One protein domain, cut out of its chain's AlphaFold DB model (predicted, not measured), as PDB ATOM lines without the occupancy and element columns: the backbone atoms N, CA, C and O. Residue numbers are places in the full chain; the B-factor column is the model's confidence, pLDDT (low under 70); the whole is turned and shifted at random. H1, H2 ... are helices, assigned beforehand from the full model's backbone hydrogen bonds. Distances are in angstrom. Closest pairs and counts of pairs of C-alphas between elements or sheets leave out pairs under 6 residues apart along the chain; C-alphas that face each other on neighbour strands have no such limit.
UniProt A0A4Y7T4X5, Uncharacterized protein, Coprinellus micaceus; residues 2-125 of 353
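Overview. This is residues 2 to 125 of the 353 residues of an uncharacterized protein of Coprinellus micaceus (UniProt A0A4Y7T4X5). This domain has little regular structure: one long helix, H5, runs along a body mostly of loops, crossed by H3. The 124 printed residues include five named helices, H1 to H5, holding 48 residues, and no named strand: all helix. It is compact, radius of gyration of the C-alphas 15.4 A, spanning 49 by 29 by 27 A.

Along the chain. Find C-alpha 91 at (-18.323, 29.451, 43.274); H5, residues 91 to 114, runs 34.1 A to C-alpha 114 at (-32.534, 1.609, 29.537). H3 is residues 39 to 50, 16.2 A; look for H1 at 10 to 13, H2 at 28 to 31, H4 at 64 to 67.

Arrangement. With residues 103 to 107 alone, H5 only just touches H3, 3 pairs of C-alphas within 8 A, closest Ala 42 and Phe 107, 6.9 A. They run opposite ways, a steep tilt of 50 degrees. H2 touches H3, closest C-alphas Ser 29 and Ala 42, 5.1 A. Every O i to N i+4 pair in H3 and H5 is within hydrogen-bond range.

Size, cuts and confidence. The printed part has no cut; H4 to H5 is a long link. Find pLDDT under 70 at residues 2 to 3, 70 to 87 and 118 to 121.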
ATOM      1  N   SER A   2     -25.898  20.875  11.051       47.47
ATOM      2  CA  SER A   2     -24.580  20.354  10.671       47.47
ATOM      3  C   SER A   2     -24.039  19.451  11.781       47.47
ATOM      4  O   SER A   2     -24.120  19.844  12.947       47.47
ATOM      5  N   ASP A   3     -23.497  18.285  11.421       66.94
ATOM      6  CA  ASP A   3     -22.794  17.362  12.320       66.94
ATOM      7  C   ASP A   3     -21.503  18.021  12.830       66.94
ATOM      8  O   ASP A   3     -20.399  17.758  12.360       66.94
ATOM      9  N   ILE A   4     -21.642  18.968  13.759       79.00
ATOM     10  CA  ILE A   4     -20.507  19.552  14.468       79.00
ATOM     11  C   ILE A   4     -19.996  18.463  15.395       79.00
ATOM     12  O   ILE A   4     -20.662  18.165  16.388       79.00
ATOM     13  N   ALA A   5     -18.847  17.875  15.069       86.25
ATOM     14  CA  ALA A   5     -18.197  16.884  15.913       86.25
ATOM     15  C   ALA A   5     -18.068  17.402  17.352       86.25
ATOM     16  O   ALA A   5     -17.734  18.570  17.575       86.25
ATOM     17  N   ARG A   6     -18.351  16.542  18.334       88.44
ATOM     18  CA  ARG A   6     -18.276  16.914  19.750       88.44
ATOM     19  C   ARG A   6     -16.845  17.355  20.104       88.44
ATOM     20  O   ARG A   6     -15.921  16.552  19.957       88.44
ATOM     21  N   PRO A   7     -16.638  18.582  20.615       88.44
ATOM     22  CA  PRO A   7     -15.300  19.053  20.945       88.44
ATOM     23  C   PRO A   7     -14.648  18.207  22.041       88.44
ATOM     24  O   PRO A   7     -15.315  17.708  22.961       88.44
ATOM     25  N   VAL A   8     -13.326  18.052  21.940       85.75
ATOM     26  CA  VAL A   8     -12.527  17.340  22.942       85.75
ATOM     27  C   VAL A   8     -12.509  18.147  24.241       85.75
ATOM     28  O   VAL A   8     -12.356  19.368  24.234       85.75
ATOM     29  N   SER A   9     -12.677  17.432  25.352       88.44
ATOM     30  CA  SER A   9     -12.730  17.987  26.699       88.44
ATOM     31  C   SER A   9     -11.955  17.092  27.657       88.44
ATOM     32  O   SER A   9     -12.341  15.939  27.890       88.44
ATOM     33  N   THR A  10     -10.880  17.608  28.249       85.81
ATOM     34  CA  THR A  10     -10.126  16.907  29.295       85.81
ATOM     35  C   THR A  10     -11.000  16.734  30.528       85.81
ATOM     36  O   THR A  10     -11.018  15.650  31.106       85.81
ATOM     37  N   TYR A  11     -11.799  17.748  30.891       88.44
ATOM     38  CA  TYR A  11     -12.758  17.635  31.993       88.44
ATOM     39  C   TYR A  11     -13.708  16.448  31.797       88.44
ATOM     40  O   TYR A  11     -13.766  15.574  32.662       88.44
ATOM     41  N   ARG A  12     -14.383  16.361  30.639       88.56
ATOM     42  CA  ARG A  12     -15.287  15.243  30.310       88.56
ATOM     43  C   ARG A  12     -14.553  13.907  30.318       88.56
ATOM     44  O   ARG A  12     -15.062  12.931  30.857       88.56
ATOM     45  N   SER A  13     -13.344  13.877  29.758       85.69
ATOM     46  CA  SER A  13     -12.529  12.663  29.685       85.69
ATOM     47  C   SER A  13     -12.196  12.107  31.066       85.69
ATOM     48  O   SER A  13     -12.089  10.894  31.188       85.69
ATOM     49  N   LEU A  14     -12.073  12.965  32.089       87.50
ATOM     50  CA  LEU A  14     -11.757  12.611  33.479       87.50
ATOM     51  C   LEU A  14     -12.963  12.145  34.314       87.50
ATOM     52  O   LEU A  14     -12.769  11.747  35.468       87.50
ATOM     53  N   LEU A  15     -14.186  12.217  33.780       93.31
ATOM     54  CA  LEU A  15     -15.387  11.798  34.497       93.31
ATOM     55  C   LEU A  15     -15.544  10.265  34.450       93.31
ATOM     56  O   LEU A  15     -15.451   9.667  33.374       93.31
ATOM     57  N   PRO A  16     -15.799   9.602  35.595       94.94
ATOM     58  CA  PRO A  16     -15.963   8.152  35.650       94.94
ATOM     59  C   PRO A  16     -17.347   7.697  35.161       94.94
ATOM     60  O   PRO A  16     -18.182   7.247  35.944       94.94
ATOM     61  N   PHE A  17     -17.580   7.778  33.852       95.50
ATOM     62  CA  PHE A  17     -18.800   7.263  33.226       95.50
ATOM     63  C   PHE A  17     -18.916   5.749  33.341       95.50
ATOM     64  O   PHE A  17     -17.922   5.037  33.412       95.50
ATOM     65  N   THR A  18     -20.135   5.237  33.333       93.81
ATOM     66  CA  THR A  18     -20.427   3.802  33.366       93.81
ATOM     67  C   THR A  18     -20.726   3.230  31.982       93.81
ATOM     68  O   THR A  18     -20.622   2.017  31.798       93.81
ATOM     69  N   THR A  19     -21.019   4.089  31.002       94.12
ATOM     70  CA  THR A  19     -21.253   3.746  29.596       94.12
ATOM     71  C   THR A  19     -20.351   4.558  28.665       94.12
ATOM     72  O   THR A  19     -19.718   5.537  29.055       94.12
ATOM     73  N   THR A  20     -20.270   4.144  27.398       92.12
ATOM     74  CA  THR A  20     -19.548   4.903  26.362       92.12
ATOM     75  C   THR A  20     -20.386   6.027  25.744       92.12
ATOM     76  O   THR A  20     -19.845   6.828  24.990       92.12
ATOM     77  N   ALA A  21     -21.689   6.115  26.035       92.44
ATOM     78  CA  ALA A  21     -22.583   7.069  25.373       92.44
ATOM     79  C   ALA A  21     -22.185   8.548  25.564       92.44
ATOM     80  O   ALA A  21     -22.191   9.265  24.564       92.44
ATOM     81  N   PRO A  22     -21.750   9.007  26.758       92.56
ATOM     82  CA  PRO A  22     -21.333  10.399  26.969       92.56
ATOM     83  C   PRO A  22     -20.108  10.850  26.159       92.56
ATOM     84  O   PRO A  22     -19.835  12.040  26.062       92.56
ATOM     85  N   VAL A  23     -19.326   9.915  25.614       89.31
ATOM     86  CA  VAL A  23     -18.082  10.227  24.886       89.31
ATOM     87  C   VAL A  23     -18.148   9.870  23.405       89.31
ATOM     88  O   VAL A  23     -17.222  10.180  22.660       89.31
ATOM     89  N   ARG A  24     -19.233   9.232  22.951       87.75
ATOM     90  CA  ARG A  24     -19.454   8.974  21.526       87.75
ATOM     91  C   ARG A  24     -19.840  10.270  20.822       87.75
ATOM     92  O   ARG A  24     -20.638  11.056  21.334       87.75
ATOM     93  N   ASP A  25     -19.334  10.449  19.608       89.94
ATOM     94  CA  ASP A  25     -19.767  11.533  18.727       89.94
ATOM     95  C   ASP A  25     -21.075  11.163  18.010       89.94
ATOM     96  O   ASP A  25     -21.151  11.009  16.798       89.94
ATOM     97  N   ALA A  26     -22.120  10.942  18.802       91.81
ATOM     98  CA  ALA A  26     -23.482  10.715  18.344       91.81
ATOM     99  C   ALA A  26     -24.426  11.587  19.172       91.81
ATOM    100  O   ALA A  26     -24.101  11.954  20.305       91.81
ATOM    101  N   ALA A  27     -25.590  11.924  18.617       94.56
ATOM    102  CA  ALA A  27     -26.615  12.634  19.374       94.56
ATOM    103  C   ALA A  27     -27.028  11.807  20.603       94.56
ATOM    104  O   ALA A  27     -27.351  10.621  20.482       94.56
ATOM    105  N   TYR A  28     -27.045  12.426  21.783       95.62
ATOM    106  CA  TYR A  28     -27.377  11.727  23.029       95.62
ATOM    107  C   TYR A  28     -28.766  11.077  23.015       95.62
ATOM    108  O   TYR A  28     -28.929   9.954  23.494       95.62
ATOM    109  N   SER A  29     -29.749  11.707  22.371       95.75
ATOM    110  CA  SER A  29     -31.105  11.167  22.221       95.75
ATOM    111  C   SER A  29     -31.169   9.834  21.457       95.75
ATOM    112  O   SER A  29     -32.109   9.065  21.672       95.75
ATOM    113  N   ASN A  30     -30.164   9.509  20.632       94.25
ATOM    114  CA  ASN A  30     -30.073   8.227  19.918       94.25
ATOM    115  C   ASN A  30     -29.682   7.059  20.835       94.25
ATOM    116  O   ASN A  30     -29.900   5.905  20.475       94.25
ATOM    117  N   SER A  31     -29.103   7.340  22.007       94.62
ATOM    118  CA  SER A  31     -28.731   6.310  22.991       94.62
ATOM    119  C   SER A  31     -29.888   5.934  23.921       94.62
ATOM    120  O   SER A  31     -29.739   5.042  24.752       94.62
ATOM    121  N   LEU A  32     -31.033   6.612  23.795       94.62
ATOM    122  CA  LEU A  32     -32.231   6.364  24.588       94.62
ATOM    123  C   LEU A  32     -33.310   5.657  23.750       94.62
ATOM    124  O   LEU A  32     -33.387   5.861  22.535       94.62
ATOM    125  N   PRO A  33     -34.200   4.863  24.379       94.81
ATOM    126  CA  PRO A  33     -35.338   4.259  23.691       94.81
ATOM    127  C   PRO A  33     -36.191   5.284  22.939       94.81
ATOM    128  O   PRO A  33     -36.340   6.430  23.365       94.81
ATOM    129  N   ARG A  34     -36.832   4.854  21.842       93.62
ATOM    130  CA  ARG A  34     -37.602   5.753  20.962       93.62
ATOM    131  C   ARG A  34     -38.657   6.578  21.707       93.62
ATOM    132  O   ARG A  34     -38.836   7.741  21.356       93.62
ATOM    133  N   HIS A  35     -39.297   5.982  22.709       94.56
ATOM    134  CA  HIS A  35     -40.369   6.573  23.514       94.56
ATOM    135  C   HIS A  35     -39.891   7.050  24.895       94.56
ATOM    136  O   HIS A  35     -40.698   7.182  25.808       94.56
ATOM    137  N   SER A  36     -38.582   7.246  25.081       95.31
ATOM    138  CA  SER A  36     -38.055   7.743  26.350       95.31
ATOM    139  C   SER A  36     -38.559   9.169  26.617       95.31
ATOM    140  O   SER A  36     -38.406  10.019  25.736       95.31
ATOM    141  N   PRO A  37     -39.090   9.463  27.822       95.56
ATOM    142  CA  PRO A  37     -39.495  10.820  28.197       95.56
ATOM    143  C   PRO A  37     -38.294  11.763  28.374       95.56
ATOM    144  O   PRO A  37     -38.462  12.963  28.509       95.56
ATOM    145  N   TYR A  38     -37.065  11.238  28.348       97.00
ATOM    146  CA  TYR A  38     -35.835  11.997  28.582       97.00
ATOM    147  C   TYR A  38     -35.150  12.464  27.290       97.00
ATOM    148  O   TYR A  38     -33.984  12.862  27.310       97.00
ATOM    149  N   LYS A  39     -35.833  12.384  26.143       95.81
ATOM    150  CA  LYS A  39     -35.251  12.762  24.847       95.81
ATOM    151  C   LYS A  39     -35.004  14.256  24.701       95.81
ATOM    152  O   LYS A  39     -33.965  14.624  24.157       95.81
ATOM    153  N   ASP A  40     -35.910  15.090  25.197       95.12
ATOM    154  CA  ASP A  40     -35.755  16.546  25.133       95.12
ATOM    155  C   ASP A  40     -34.593  16.987  26.025       95.12
ATOM    156  O   ASP A  40     -33.670  17.649  25.555       95.12
ATOM    157  N   PHE A  41     -34.532  16.457  27.252       96.94
ATOM    158  CA  PHE A  41     -33.357  16.558  28.124       96.94
ATOM    159  C   PHE A  41     -32.051  16.174  27.405       96.94
ATOM    160  O   PHE A  41     -31.098  16.952  27.380       96.94
ATOM    161  N   ALA A  42     -32.001  14.984  26.796       97.50
ATOM    162  CA  ALA A  42     -30.804  14.507  26.108       97.50
ATOM    163  C   ALA A  42     -30.428  15.398  24.915       97.50
ATOM    164  O   ALA A  42     -29.246  15.590  24.648       97.50
ATOM    165  N   THR A  43     -31.415  15.968  24.222       96.62
ATOM    166  CA  THR A  43     -31.207  16.901  23.106       96.62
ATOM    167  C   THR A  43     -30.622  18.225  23.593       96.62
ATOM    168  O   THR A  43     -29.668  18.723  22.996       96.62
ATOM    169  N   GLN A  44     -31.116  18.763  24.708       96.25
ATOM    170  CA  GLN A  44     -30.564  19.975  25.326       96.25
ATOM    171  C   GLN A  44     -29.144  19.756  25.844       96.25
ATOM    172  O   GLN A  44     -28.270  20.601  25.646       96.25
ATOM    173  N   LEU A  45     -28.883  18.599  26.458       97.06
ATOM    174  CA  LEU A  45     -27.538  18.217  26.878       97.06
ATOM    175  C   LEU A  45     -26.600  18.058  25.675       97.06
ATOM    176  O   LEU A  45     -25.461  18.508  25.741       97.06
ATOM    177  N   ASP A  46     -27.069  17.469  24.571       96.38
ATOM    178  CA  ASP A  46     -26.285  17.336  23.338       96.38
ATOM    179  C   ASP A  46     -25.927  18.709  22.758       96.38
ATOM    180  O   ASP A  46     -24.766  18.947  22.424       96.38
ATOM    181  N   ALA A  47     -26.899  19.626  22.711       95.25
ATOM    182  CA  ALA A  47     -26.716  20.994  22.240       95.25
ATOM    183  C   ALA A  47     -25.713  21.772  23.103       95.25
ATOM    184  O   ALA A  47     -24.801  22.395  22.557       95.25
ATOM    185  N   PHE A  48     -25.838  21.686  24.432       95.31
ATOM    186  CA  PHE A  48     -24.867  22.257  25.370       95.31
ATOM    187  C   PHE A  48     -23.475  21.711  25.132       95.31
ATOM    188  O   PHE A  48     -22.509  22.458  25.088       95.31
ATOM    189  N   ASP A  49     -23.366  20.405  24.965       93.69
ATOM    190  CA  ASP A  49     -22.082  19.734  24.954       93.69
ATOM    191  C   ASP A  49     -21.352  19.821  23.600       93.69
ATOM    192  O   ASP A  49     -20.136  19.632  23.548       93.69
ATOM    193  N   ARG A  50     -22.073  20.130  22.511       92.94
ATOM    194  CA  ARG A  50     -21.497  20.470  21.196       92.94
ATOM    195  C   ARG A  50     -21.127  21.946  21.081       92.94
ATOM    196  O   ARG A  50     -20.123  22.266  20.449       92.94
ATOM    197  N   ASP A  51     -21.927  22.837  21.664       92.75
ATOM    198  CA  ASP A  51     -21.705  24.281  21.588       92.75
ATOM    199  C   ASP A  51     -22.108  25.005  22.890       92.75
ATOM    200  O   ASP A  51     -23.143  25.684  22.946       92.75
ATOM    201  N   PRO A  52     -21.270  24.925  23.941       91.62
ATOM    202  CA  PRO A  52     -21.523  25.579  25.220       91.62
ATOM    203  C   PRO A  52     -21.565  27.111  25.122       91.62
ATOM    204  O   PRO A  52     -22.008  27.765  26.063       91.62
ATOM    205  N   SER A  53     -21.106  27.705  24.010       89.31
ATOM    206  CA  SER A  53     -21.087  29.162  23.820       89.31
ATOM    207  C   SER A  53     -22.484  29.768  23.655       89.31
ATOM    208  O   SER A  53     -22.663  30.965  23.869       89.31
ATOM    209  N   LYS A  54     -23.477  28.936  23.317       90.75
ATOM    210  CA  LYS A  54     -24.895  29.316  23.228       90.75
ATOM    211  C   LYS A  54     -25.581  29.440  24.586       90.75
ATOM    212  O   LYS A  54     -26.725  29.883  24.646       90.75
ATOM    213  N   PHE A  55     -24.913  29.032  25.661       91.31
ATOM    214  CA  PHE A  55     -25.474  29.005  27.005       91.31
ATOM    215  C   PHE A  55     -24.930  30.153  27.859       91.31
ATOM    216  O   PHE A  55     -23.852  30.677  27.568       91.31
ATOM    217  N   PRO A  56     -25.657  30.562  28.918       92.19
ATOM    218  CA  PRO A  56     -25.220  31.646  29.787       92.19
ATOM    219  C   PRO A  56     -23.820  31.412  30.364       92.19
ATOM    220  O   PRO A  56     -23.459  30.298  30.751       92.19
ATOM    221  N   ASN A  57     -23.050  32.494  30.471       91.62
ATOM    222  CA  ASN A  57     -21.737  32.459  31.104       91.62
ATOM    223  C   ASN A  57     -21.844  32.073  32.584       91.62
ATOM    224  O   ASN A  57     -22.792  32.432  33.285       91.62
ATOM    225  N   TRP A  58     -20.808  31.416  33.096       91.94
ATOM    226  CA  TRP A  58     -20.641  31.158  34.522       91.94
ATOM    227  C   TRP A  58     -20.003  32.384  35.180       91.94
ATOM    228  O   TRP A  58     -18.797  32.438  35.436       91.94
ATOM    229  N   GLY A  59     -20.819  33.419  35.388       88.94
ATOM    230  CA  GLY A  59     -20.346  34.746  35.774       88.94
ATOM    231  C   GLY A  59     -19.608  35.407  34.610       88.94
ATOM    232  O   GLY A  59     -20.191  35.641  33.556       88.94
ATOM    233  N   THR A  60     -18.318  35.690  34.780       87.50
ATOM    234  CA  THR A  60     -17.474  36.254  33.711       87.50
ATOM    235  C   THR A  60     -16.784  35.191  32.851       87.50
ATOM    236  O   THR A  60     -16.118  35.546  31.882       87.50
ATOM    237  N   THR A  61     -16.915  33.906  33.195       87.94
ATOM    238  CA  THR A  61     -16.231  32.797  32.509       87.94
ATOM    239  C   THR A  61     -17.165  32.117  31.514       87.94
ATOM    240  O   THR A  61     -18.289  31.760  31.876       87.94
ATOM    241  N   LYS A  62     -16.719  31.894  30.272       89.56
ATOM    242  CA  LYS A  62     -17.510  31.141  29.290       89.56
ATOM    243  C   LYS A  62     -17.349  29.639  29.546       89.56
ATOM    244  O   LYS A  62     -16.225  29.197  29.792       89.56
ATOM    245  N   PRO A  63     -18.406  28.817  29.427       91.50
ATOM    246  CA  PRO A  63     -18.280  27.368  29.602       91.50
ATOM    247  C   PRO A  63     -17.255  26.736  28.643       91.50
ATOM    248  O   PRO A  63     -16.549  25.800  29.016       91.50
ATOM    249  N   THR A  64     -17.112  27.289  27.432       89.75
ATOM    250  CA  THR A  64     -16.113  26.861  26.439       89.75
ATOM    251  C   THR A  64     -14.676  26.976  26.935       89.75
ATOM    252  O   THR A  64     -13.867  26.124  26.590       89.75
ATOM    253  N   ASP A  65     -14.366  27.965  27.779       85.00
ATOM    254  CA  ASP A  65     -13.003  28.211  28.279       85.00
ATOM    255  C   ASP A  65     -12.517  27.090  29.213       85.00
ATOM    256  O   ASP A  65     -11.323  26.966  29.481       85.00
ATOM    257  N   ILE A  66     -13.451  26.288  29.735       84.94
ATOM    258  CA  ILE A  66     -13.179  25.171  30.645       84.94
ATOM    259  C   ILE A  66     -13.444  23.833  29.961       84.94
ATOM    260  O   ILE A  66     -12.689  22.882  30.154       84.94
ATOM    261  N   LEU A  67     -14.530  23.729  29.195       88.62
ATOM    262  CA  LEU A  67     -14.951  22.462  28.611       88.62
ATOM    263  C   LEU A  67     -14.230  22.144  27.299       88.62
ATOM    264  O   LEU A  67     -14.073  20.965  27.010       88.62
ATOM    265  N   HIS A  68     -13.788  23.131  26.516       87.12
ATOM    266  CA  HIS A  68     -13.143  22.915  25.214       87.12
ATOM    267  C   HIS A  68     -11.642  23.217  25.291       87.12
ATOM    268  O   HIS A  68     -11.156  24.200  24.736       87.12
ATOM    269  N   ASP A  69     -10.900  22.366  25.996       79.19
ATOM    270  CA  ASP A  69      -9.481  22.574  26.314       79.19
ATOM    271  C   ASP A  69      -8.506  21.794  25.408       79.19
ATOM    272  O   ASP A  69      -7.303  21.775  25.667       79.19
ATOM    273  N   ALA A  70      -9.015  21.212  24.316       69.06
ATOM    274  CA  ALA A  70      -8.285  20.386  23.348       69.06
ATOM    275  C   ALA A  70      -6.987  21.008  22.803       69.06
ATOM    276  O   ALA A  70      -6.050  20.291  22.464       69.06
ATOM    277  N   SER A  71      -6.959  22.336  22.683       58.56
ATOM    278  CA  SER A  71      -5.853  23.116  22.123       58.56
ATOM    279  C   SER A  71      -5.094  23.931  23.172       58.56
ATOM    280  O   SER A  71      -4.201  24.699  22.816       58.56
ATOM    281  N   SER A  72      -5.444  23.821  24.460       53.94
ATOM    282  CA  SER A  72      -4.869  24.702  25.473       53.94
ATOM    283  C   SER A  72      -3.538  24.153  26.008       53.94
ATOM    284  O   SER A  72      -3.477  23.478  27.033       53.94
ATOM    285  N   ASP A  73      -2.429  24.561  25.381       51.97
ATOM    286  CA  ASP A  73      -1.126  24.660  26.074       51.97
ATOM    287  C   ASP A  73      -1.224  25.598  27.300       51.97
ATOM    288  O   ASP A  73      -0.407  25.587  28.223       51.97
ATOM    289  N   THR A  74      -2.291  26.399  27.330       47.59
ATOM    290  CA  THR A  74      -2.657  27.390  28.328       47.59
ATOM    291  C   THR A  74      -3.965  27.023  29.031       47.59
ATOM    292  O   THR A  74      -4.872  27.857  29.102       47.59
ATOM    293  N   MET A  75      -4.108  25.809  29.580       51.31
ATOM    294  CA  MET A  75      -5.147  25.627  30.605       51.31
ATOM    295  C   MET A  75      -4.912  26.755  31.626       51.31
ATOM    296  O   MET A  75      -3.758  26.893  32.048       51.31
ATOM    297  N   PRO A  76      -5.879  27.630  31.969       52.09
ATOM    298  CA  PRO A  76      -5.545  28.918  32.573       52.09
ATOM    299  C   PRO A  76      -5.151  28.727  34.045       52.09
ATOM    300  O   PRO A  76      -5.936  28.960  34.961       52.09
ATOM    301  N   ARG A  77      -3.922  28.251  34.291       53.41
ATOM    302  CA  ARG A  77      -3.427  27.831  35.611       53.41
ATOM    303  C   ARG A  77      -3.497  28.980  36.620       53.41
ATOM    304  O   ARG A  77      -3.765  28.719  37.785       53.41
ATOM    305  N   ASN A  78      -3.374  30.221  36.135       50.38
ATOM    306  CA  ASN A  78      -3.365  31.457  36.923       50.38
ATOM    307  C   ASN A  78      -4.432  32.483  36.501       50.38
ATOM    308  O   ASN A  78      -4.275  33.672  36.777       50.38
ATOM    309  N   ASN A  79      -5.507  32.078  35.816       58.00
ATOM    310  CA  ASN A  79      -6.511  33.063  35.424       58.00
ATOM    311  C   ASN A  79      -7.391  33.439  36.626       58.00
ATOM    312  O   ASN A  79      -8.180  32.623  37.111       58.00
ATOM    313  N   ALA A  80      -7.257  34.681  37.100       53.41
ATOM    314  CA  ALA A  80      -8.016  35.238  38.225       53.41
ATOM    315  C   ALA A  80      -9.548  35.187  38.014       53.41
ATOM    316  O   ALA A  80     -10.318  35.299  38.967       53.41
ATOM    317  N   PHE A  81     -10.000  34.974  36.772       55.31
ATOM    318  CA  PHE A  81     -11.411  34.764  36.433       55.31
ATOM    319  C   PHE A  81     -11.931  33.359  36.776       55.31
ATOM    320  O   PHE A  81     -13.132  33.186  36.948       55.31
ATOM    321  N   ILE A  82     -11.049  32.364  36.926       59.19
ATOM    322  CA  ILE A  82     -11.424  30.981  37.266       59.19
ATOM    323  C   ILE A  82     -11.126  30.687  38.735       59.19
ATOM    324  O   ILE A  82     -11.877  29.949  39.376       59.19
ATOM    325  N   ARG A  83     -10.055  31.272  39.288       62.09
ATOM    326  CA  ARG A  83      -9.625  31.049  40.672       62.09
ATOM    327  C   ARG A  83      -9.709  32.318  41.523       62.09
ATOM    328  O   ARG A  83      -9.304  33.387  41.086       62.09
ATOM    329  N   VAL A  84     -10.207  32.197  42.755       68.38
ATOM    330  CA  VAL A  84     -10.112  33.255  43.780       68.38
ATOM    331  C   VAL A  84      -8.681  33.345  44.335       68.38
ATOM    332  O   VAL A  84      -7.859  32.474  44.057       68.38
ATOM    333  N   LYS A  85      -8.385  34.369  45.154       64.44
ATOM    334  CA  LYS A  85      -7.040  34.643  45.714       64.44
ATOM    335  C   LYS A  85      -6.367  33.443  46.408       64.44
ATOM    336  O   LYS A  85      -5.146  33.371  46.413       64.44
ATOM    337  N   ASP A  86      -7.143  32.474  46.898       68.69
ATOM    338  CA  ASP A  86      -6.649  31.241  47.537       68.69
ATOM    339  C   ASP A  86      -6.454  30.064  46.559       68.69
ATOM    340  O   ASP A  86      -6.458  28.903  46.967       68.69
ATOM    341  N   ASN A  87      -6.379  30.323  45.251       69.88
ATOM    342  CA  ASN A  87      -6.365  29.318  44.182       69.88
ATOM    343  C   ASN A  87      -7.607  28.403  44.113       69.88
ATOM    344  O   ASN A  87      -7.612  27.456  43.325       69.88
ATOM    345  N   LYS A  88      -8.680  28.663  44.871       75.81
ATOM    346  CA  LYS A  88      -9.942  27.899  44.778       75.81
ATOM    347  C   LYS A  88     -10.734  28.308  43.545       75.81
ATOM    348  O   LYS A  88     -10.678  29.466  43.150       75.81
ATOM    349  N   ILE A  89     -11.500  27.394  42.958       83.06
ATOM    350  CA  ILE A  89     -12.364  27.720  41.813       83.06
ATOM    351  C   ILE A  89     -13.489  28.663  42.272       83.06
ATOM    352  O   ILE A  89     -14.029  28.506  43.369       83.06
ATOM    353  N   GLN A  90     -13.839  29.659  41.454       87.81
ATOM    354  CA  GLN A  90     -14.930  30.581  41.771       87.81
ATOM    355  C   GLN A  90     -16.259  29.822  41.975       87.81
ATOM    356  O   GLN A  90     -16.583  28.938  41.178       87.81
ATOM    357  N   PRO A  91     -17.080  30.172  42.986       90.12
ATOM    358  CA  PRO A  91     -18.323  29.451  43.274       90.12
ATOM    359  C   PRO A  91     -19.296  29.361  42.092       90.12
ATOM    360  O   PRO A  91     -19.915  28.320  41.904       90.12
ATOM    361  N   ILE A  92     -19.402  30.420  41.281       91.06
ATOM    362  CA  ILE A  92     -20.286  30.450  40.106       91.06
ATOM    363  C   ILE A  92     -19.821  29.482  39.007       91.06
ATOM    364  O   ILE A  92     -20.627  28.765  38.424       91.06
ATOM    365  N   VAL A  93     -18.506  29.376  38.795       91.56
ATOM    366  CA  VAL A  93     -17.898  28.393  37.886       91.56
ATOM    367  C   VAL A  93     -18.144  26.977  38.399       91.56
ATOM    368  O   VAL A  93     -18.520  26.088  37.641       91.56
ATOM    369  N   MET A  94     -17.996  26.768  39.708       92.69
ATOM    370  CA  MET A  94     -18.249  25.478  40.345       92.69
ATOM    371  C   MET A  94     -19.725  25.051  40.237       92.69
ATOM    372  O   MET A  94     -20.009  23.872  40.043       92.69
ATOM    373  N   GLN A  95     -20.671  25.992  40.307       93.31
ATOM    374  CA  GLN A  95     -22.091  25.725  40.040       93.31
ATOM    375  C   GLN A  95     -22.340  25.326  38.580       93.31
ATOM    376  O   GLN A  95     -23.093  24.387  38.331       93.31
ATOM    377  N   GLY A  96     -21.677  25.978  37.624       94.69
ATOM    378  CA  GLY A  96     -21.740  25.589  36.216       94.69
ATOM    379  C   GLY A  96     -21.188  24.184  35.952       94.69
ATOM    380  O   GLY A  96     -21.821  23.369  35.278       94.69
ATOM    381  N   LEU A  97     -20.052  23.850  36.570       94.62
ATOM    382  CA  LEU A  97     -19.486  22.498  36.531       94.62
ATOM    383  C   LEU A  97     -20.413  21.466  37.178       94.62
ATOM    384  O   LEU A  97     -20.564  20.370  36.640       94.62
ATOM    385  N   MET A  98     -21.051  21.808  38.303       95.81
ATOM    386  CA  MET A  98     -22.057  20.965  38.948       95.81
ATOM    387  C   MET A  98     -23.194  20.639  37.986       95.81
ATOM    388  O   MET A  98     -23.458  19.460  37.786       95.81
ATOM    389  N   GLN A  99     -23.812  21.661  37.383       96.31
ATOM    390  CA  GLN A  99     -24.919  21.527  36.433       96.31
ATOM    391  C   GLN A  99     -24.561  20.556  35.310       96.31
ATOM    392  O   GLN A  99     -25.252  19.562  35.084       96.31
ATOM    393  N   TYR A 100     -23.445  20.834  34.633       96.88
ATOM    394  CA  TYR A 100     -22.979  20.013  33.530       96.88
ATOM    395  C   TYR A 100     -22.702  18.573  33.975       96.88
ATOM    396  O   TYR A 100     -23.186  17.627  33.358       96.88
ATOM    397  N   THR A 101     -21.977  18.401  35.085       97.19
ATOM    398  CA  THR A 101     -21.583  17.075  35.577       97.19
ATOM    399  C   THR A 101     -22.791  16.260  36.013       97.19
ATOM    400  O   THR A 101     -22.908  15.095  35.648       97.19
ATOM    401  N   SER A 102     -23.727  16.855  36.753       97.88
ATOM    402  CA  SER A 102     -24.943  16.153  37.164       97.88
ATOM    403  C   SER A 102     -25.795  15.744  35.966       97.88
ATOM    404  O   SER A 102     -26.292  14.621  35.939       97.88
ATOM    405  N   ALA A 103     -25.908  16.608  34.951       98.12
ATOM    406  CA  ALA A 103     -26.668  16.308  33.743       98.12
ATOM    407  C   ALA A 103     -26.040  15.147  32.961       98.12
ATOM    408  O   ALA A 103     -26.726  14.186  32.614       98.12
ATOM    409  N   ILE A 104     -24.726  15.183  32.727       97.75
ATOM    410  CA  ILE A 104     -24.056  14.141  31.943       97.75
ATOM    411  C   ILE A 104     -23.974  12.796  32.682       97.75
ATOM    412  O   ILE A 104     -24.131  11.751  32.052       97.75
ATOM    413  N   PHE A 105     -23.828  12.793  34.014       98.06
ATOM    414  CA  PHE A 105     -23.949  11.569  34.820       98.06
ATOM    415  C   PHE A 105     -25.370  11.014  34.824       98.06
ATOM    416  O   PHE A 105     -25.560   9.802  34.725       98.06
ATOM    417  N   PHE A 106     -26.377  11.883  34.911       98.44
ATOM    418  CA  PHE A 106     -27.763  11.449  34.823       98.44
ATOM    419  C   PHE A 106     -28.055  10.793  33.469       98.44
ATOM    420  O   PHE A 106     -28.613   9.698  33.431       98.44
ATOM    421  N   PHE A 107     -27.602  11.396  32.366       98.12
ATOM    422  CA  PHE A 107     -27.689  10.786  31.039       98.12
ATOM    423  C   PHE A 107     -26.989   9.419  30.976       98.12
ATOM    424  O   PHE A 107     -27.578   8.450  30.500       98.12
ATOM    425  N   ASP A 108     -25.770   9.311  31.508       97.19
ATOM    426  CA  ASP A 108     -25.038   8.043  31.585       97.19
ATOM    427  C   ASP A 108     -25.823   6.962  32.355       97.19
ATOM    428  O   ASP A 108     -25.919   5.815  31.913       97.19
ATOM    429  N   HIS A 109     -26.456   7.332  33.471       96.94
ATOM    430  CA  HIS A 109     -27.339   6.440  34.220       96.94
ATOM    431  C   HIS A 109     -28.587   6.037  33.432       96.94
ATOM    432  O   HIS A 109     -28.925   4.854  33.421       96.94
ATOM    433  N   LEU A 110     -29.241   6.972  32.738       97.12
ATOM    434  CA  LEU A 110     -30.394   6.669  31.888       97.12
ATOM    435  C   LEU A 110     -30.035   5.649  30.808       97.12
ATOM    436  O   LEU A 110     -30.736   4.646  30.655       97.12
ATOM    437  N   VAL A 111     -28.928   5.859  30.092       95.88
ATOM    438  CA  VAL A 111     -28.461   4.922  29.063       95.88
ATOM    439  C   VAL A 111     -28.159   3.566  29.684       95.88
ATOM    440  O   VAL A 111     -28.602   2.544  29.169       95.88
ATOM    441  N   ARG A 112     -27.466   3.526  30.823       94.62
ATOM    442  CA  ARG A 112     -27.139   2.263  31.495       94.62
ATOM    443  C   ARG A 112     -28.374   1.466  31.910       94.62
ATOM    444  O   ARG A 112     -28.360   0.243  31.811       94.62
ATOM    445  N   LEU A 113     -29.412   2.146  32.391       95.12
ATOM    446  CA  LEU A 113     -30.635   1.517  32.892       95.12
ATOM    447  C   LEU A 113     -31.601   1.113  31.774       95.12
ATOM    448  O   LEU A 113     -32.399   0.199  31.971       95.12
ATOM    449  N   THR A 114     -31.553   1.790  30.623       92.44
ATOM    450  CA  THR A 114     -32.534   1.609  29.537       92.44
ATOM    451  C   THR A 114     -31.968   0.961  28.274       92.44
ATOM    452  O   THR A 114     -32.741   0.466  27.451       92.44
ATOM    453  N   SER A 115     -30.646   0.937  28.097       84.56
ATOM    454  CA  SER A 115     -30.013   0.340  26.922       84.56
ATOM    455  C   SER A 115     -30.172  -1.177  26.927       84.56
ATOM    456  O   SER A 115     -29.771  -1.867  27.862       84.56
ATOM    457  N   THR A 116     -30.687  -1.709  25.822       72.50
ATOM    458  CA  THR A 116     -30.734  -3.152  25.556       72.50
ATOM    459  C   THR A 116     -29.384  -3.701  25.101       72.50
ATOM    460  O   THR A 116     -29.146  -4.905  25.187       72.50
ATOM    461  N   GLN A 117     -28.483  -2.832  24.627       72.38
ATOM    462  CA  GLN A 117     -27.142  -3.213  24.203       72.38
ATOM    463  C   GLN A 117     -26.118  -2.923  25.309       72.38
ATOM    464  O   GLN A 117     -26.128  -1.832  25.887       72.38
ATOM    465  N   PRO A 118     -25.190  -3.853  25.594       63.94
ATOM    466  CA  PRO A 118     -24.122  -3.619  26.554       63.94
ATOM    467  C   PRO A 118     -23.146  -2.561  26.015       63.94
ATOM    468  O   PRO A 118     -22.189  -2.867  25.312       63.94
ATOM    469  N   MET A 119     -23.346  -1.293  26.383       68.69
ATOM    470  CA  MET A 119     -22.448  -0.180  26.034       68.69
ATOM    471  C   MET A 119     -21.195  -0.090  26.931       68.69
ATOM    472  O   MET A 119     -20.506   0.933  26.936       68.69
ATOM    473  N   ASN A 120     -20.886  -1.167  27.664       62.88
ATOM    474  CA  ASN A 120     -19.890  -1.205  28.743       62.88
ATOM    475  C   ASN A 120     -18.488  -1.656  28.284       62.88
ATOM    476  O   ASN A 120     -17.535  -1.547  29.051       62.88
ATOM    477  N   GLY A 121     -18.346  -2.181  27.059       58.22
ATOM    478  CA  GLY A 121     -17.123  -2.863  26.606       58.22
ATOM    479  C   GLY A 121     -15.874  -1.983  26.454       58.22
ATOM    480  O   GLY A 121     -14.767  -2.508  26.480       58.22
ATOM    481  N   SER A 122     -16.032  -0.662  26.336       75.38
ATOM    482  CA  SER A 122     -14.950   0.260  25.934       75.38
ATOM    483  C   SER A 122     -14.850   1.519  26.806       75.38
ATOM    484  O   SER A 122     -14.273   2.523  26.396       75.38
ATOM    485  N   VAL A 123     -15.424   1.493  28.011       86.88
ATOM    486  CA  VAL A 123     -15.378   2.638  28.933       86.88
ATOM    487  C   VAL A 123     -14.037   2.674  29.664       86.88
ATOM    488  O   VAL A 123     -13.573   1.646  30.165       86.88
ATOM    489  N   LEU A 124     -13.431   3.860  29.766       89.06
ATOM    490  CA  LEU A 124     -12.223   4.067  30.562       89.06
ATOM    491  C   LEU A 124     -12.496   3.697  32.024       89.06
ATOM    492  O   LEU A 124     -13.454   4.171  32.630       89.06
ATOM    493  N   ARG A 125     -11.673   2.815  32.588       91.00
ATOM    494  CA  ARG A 125     -11.863   2.293  33.944       91.00
ATOM    495  C   ARG A 125     -11.181   3.195  34.963       91.00
ATOM    496  O   ARG A 125      -9.974   3.404  34.903       91.00
TER     497      ARG A 125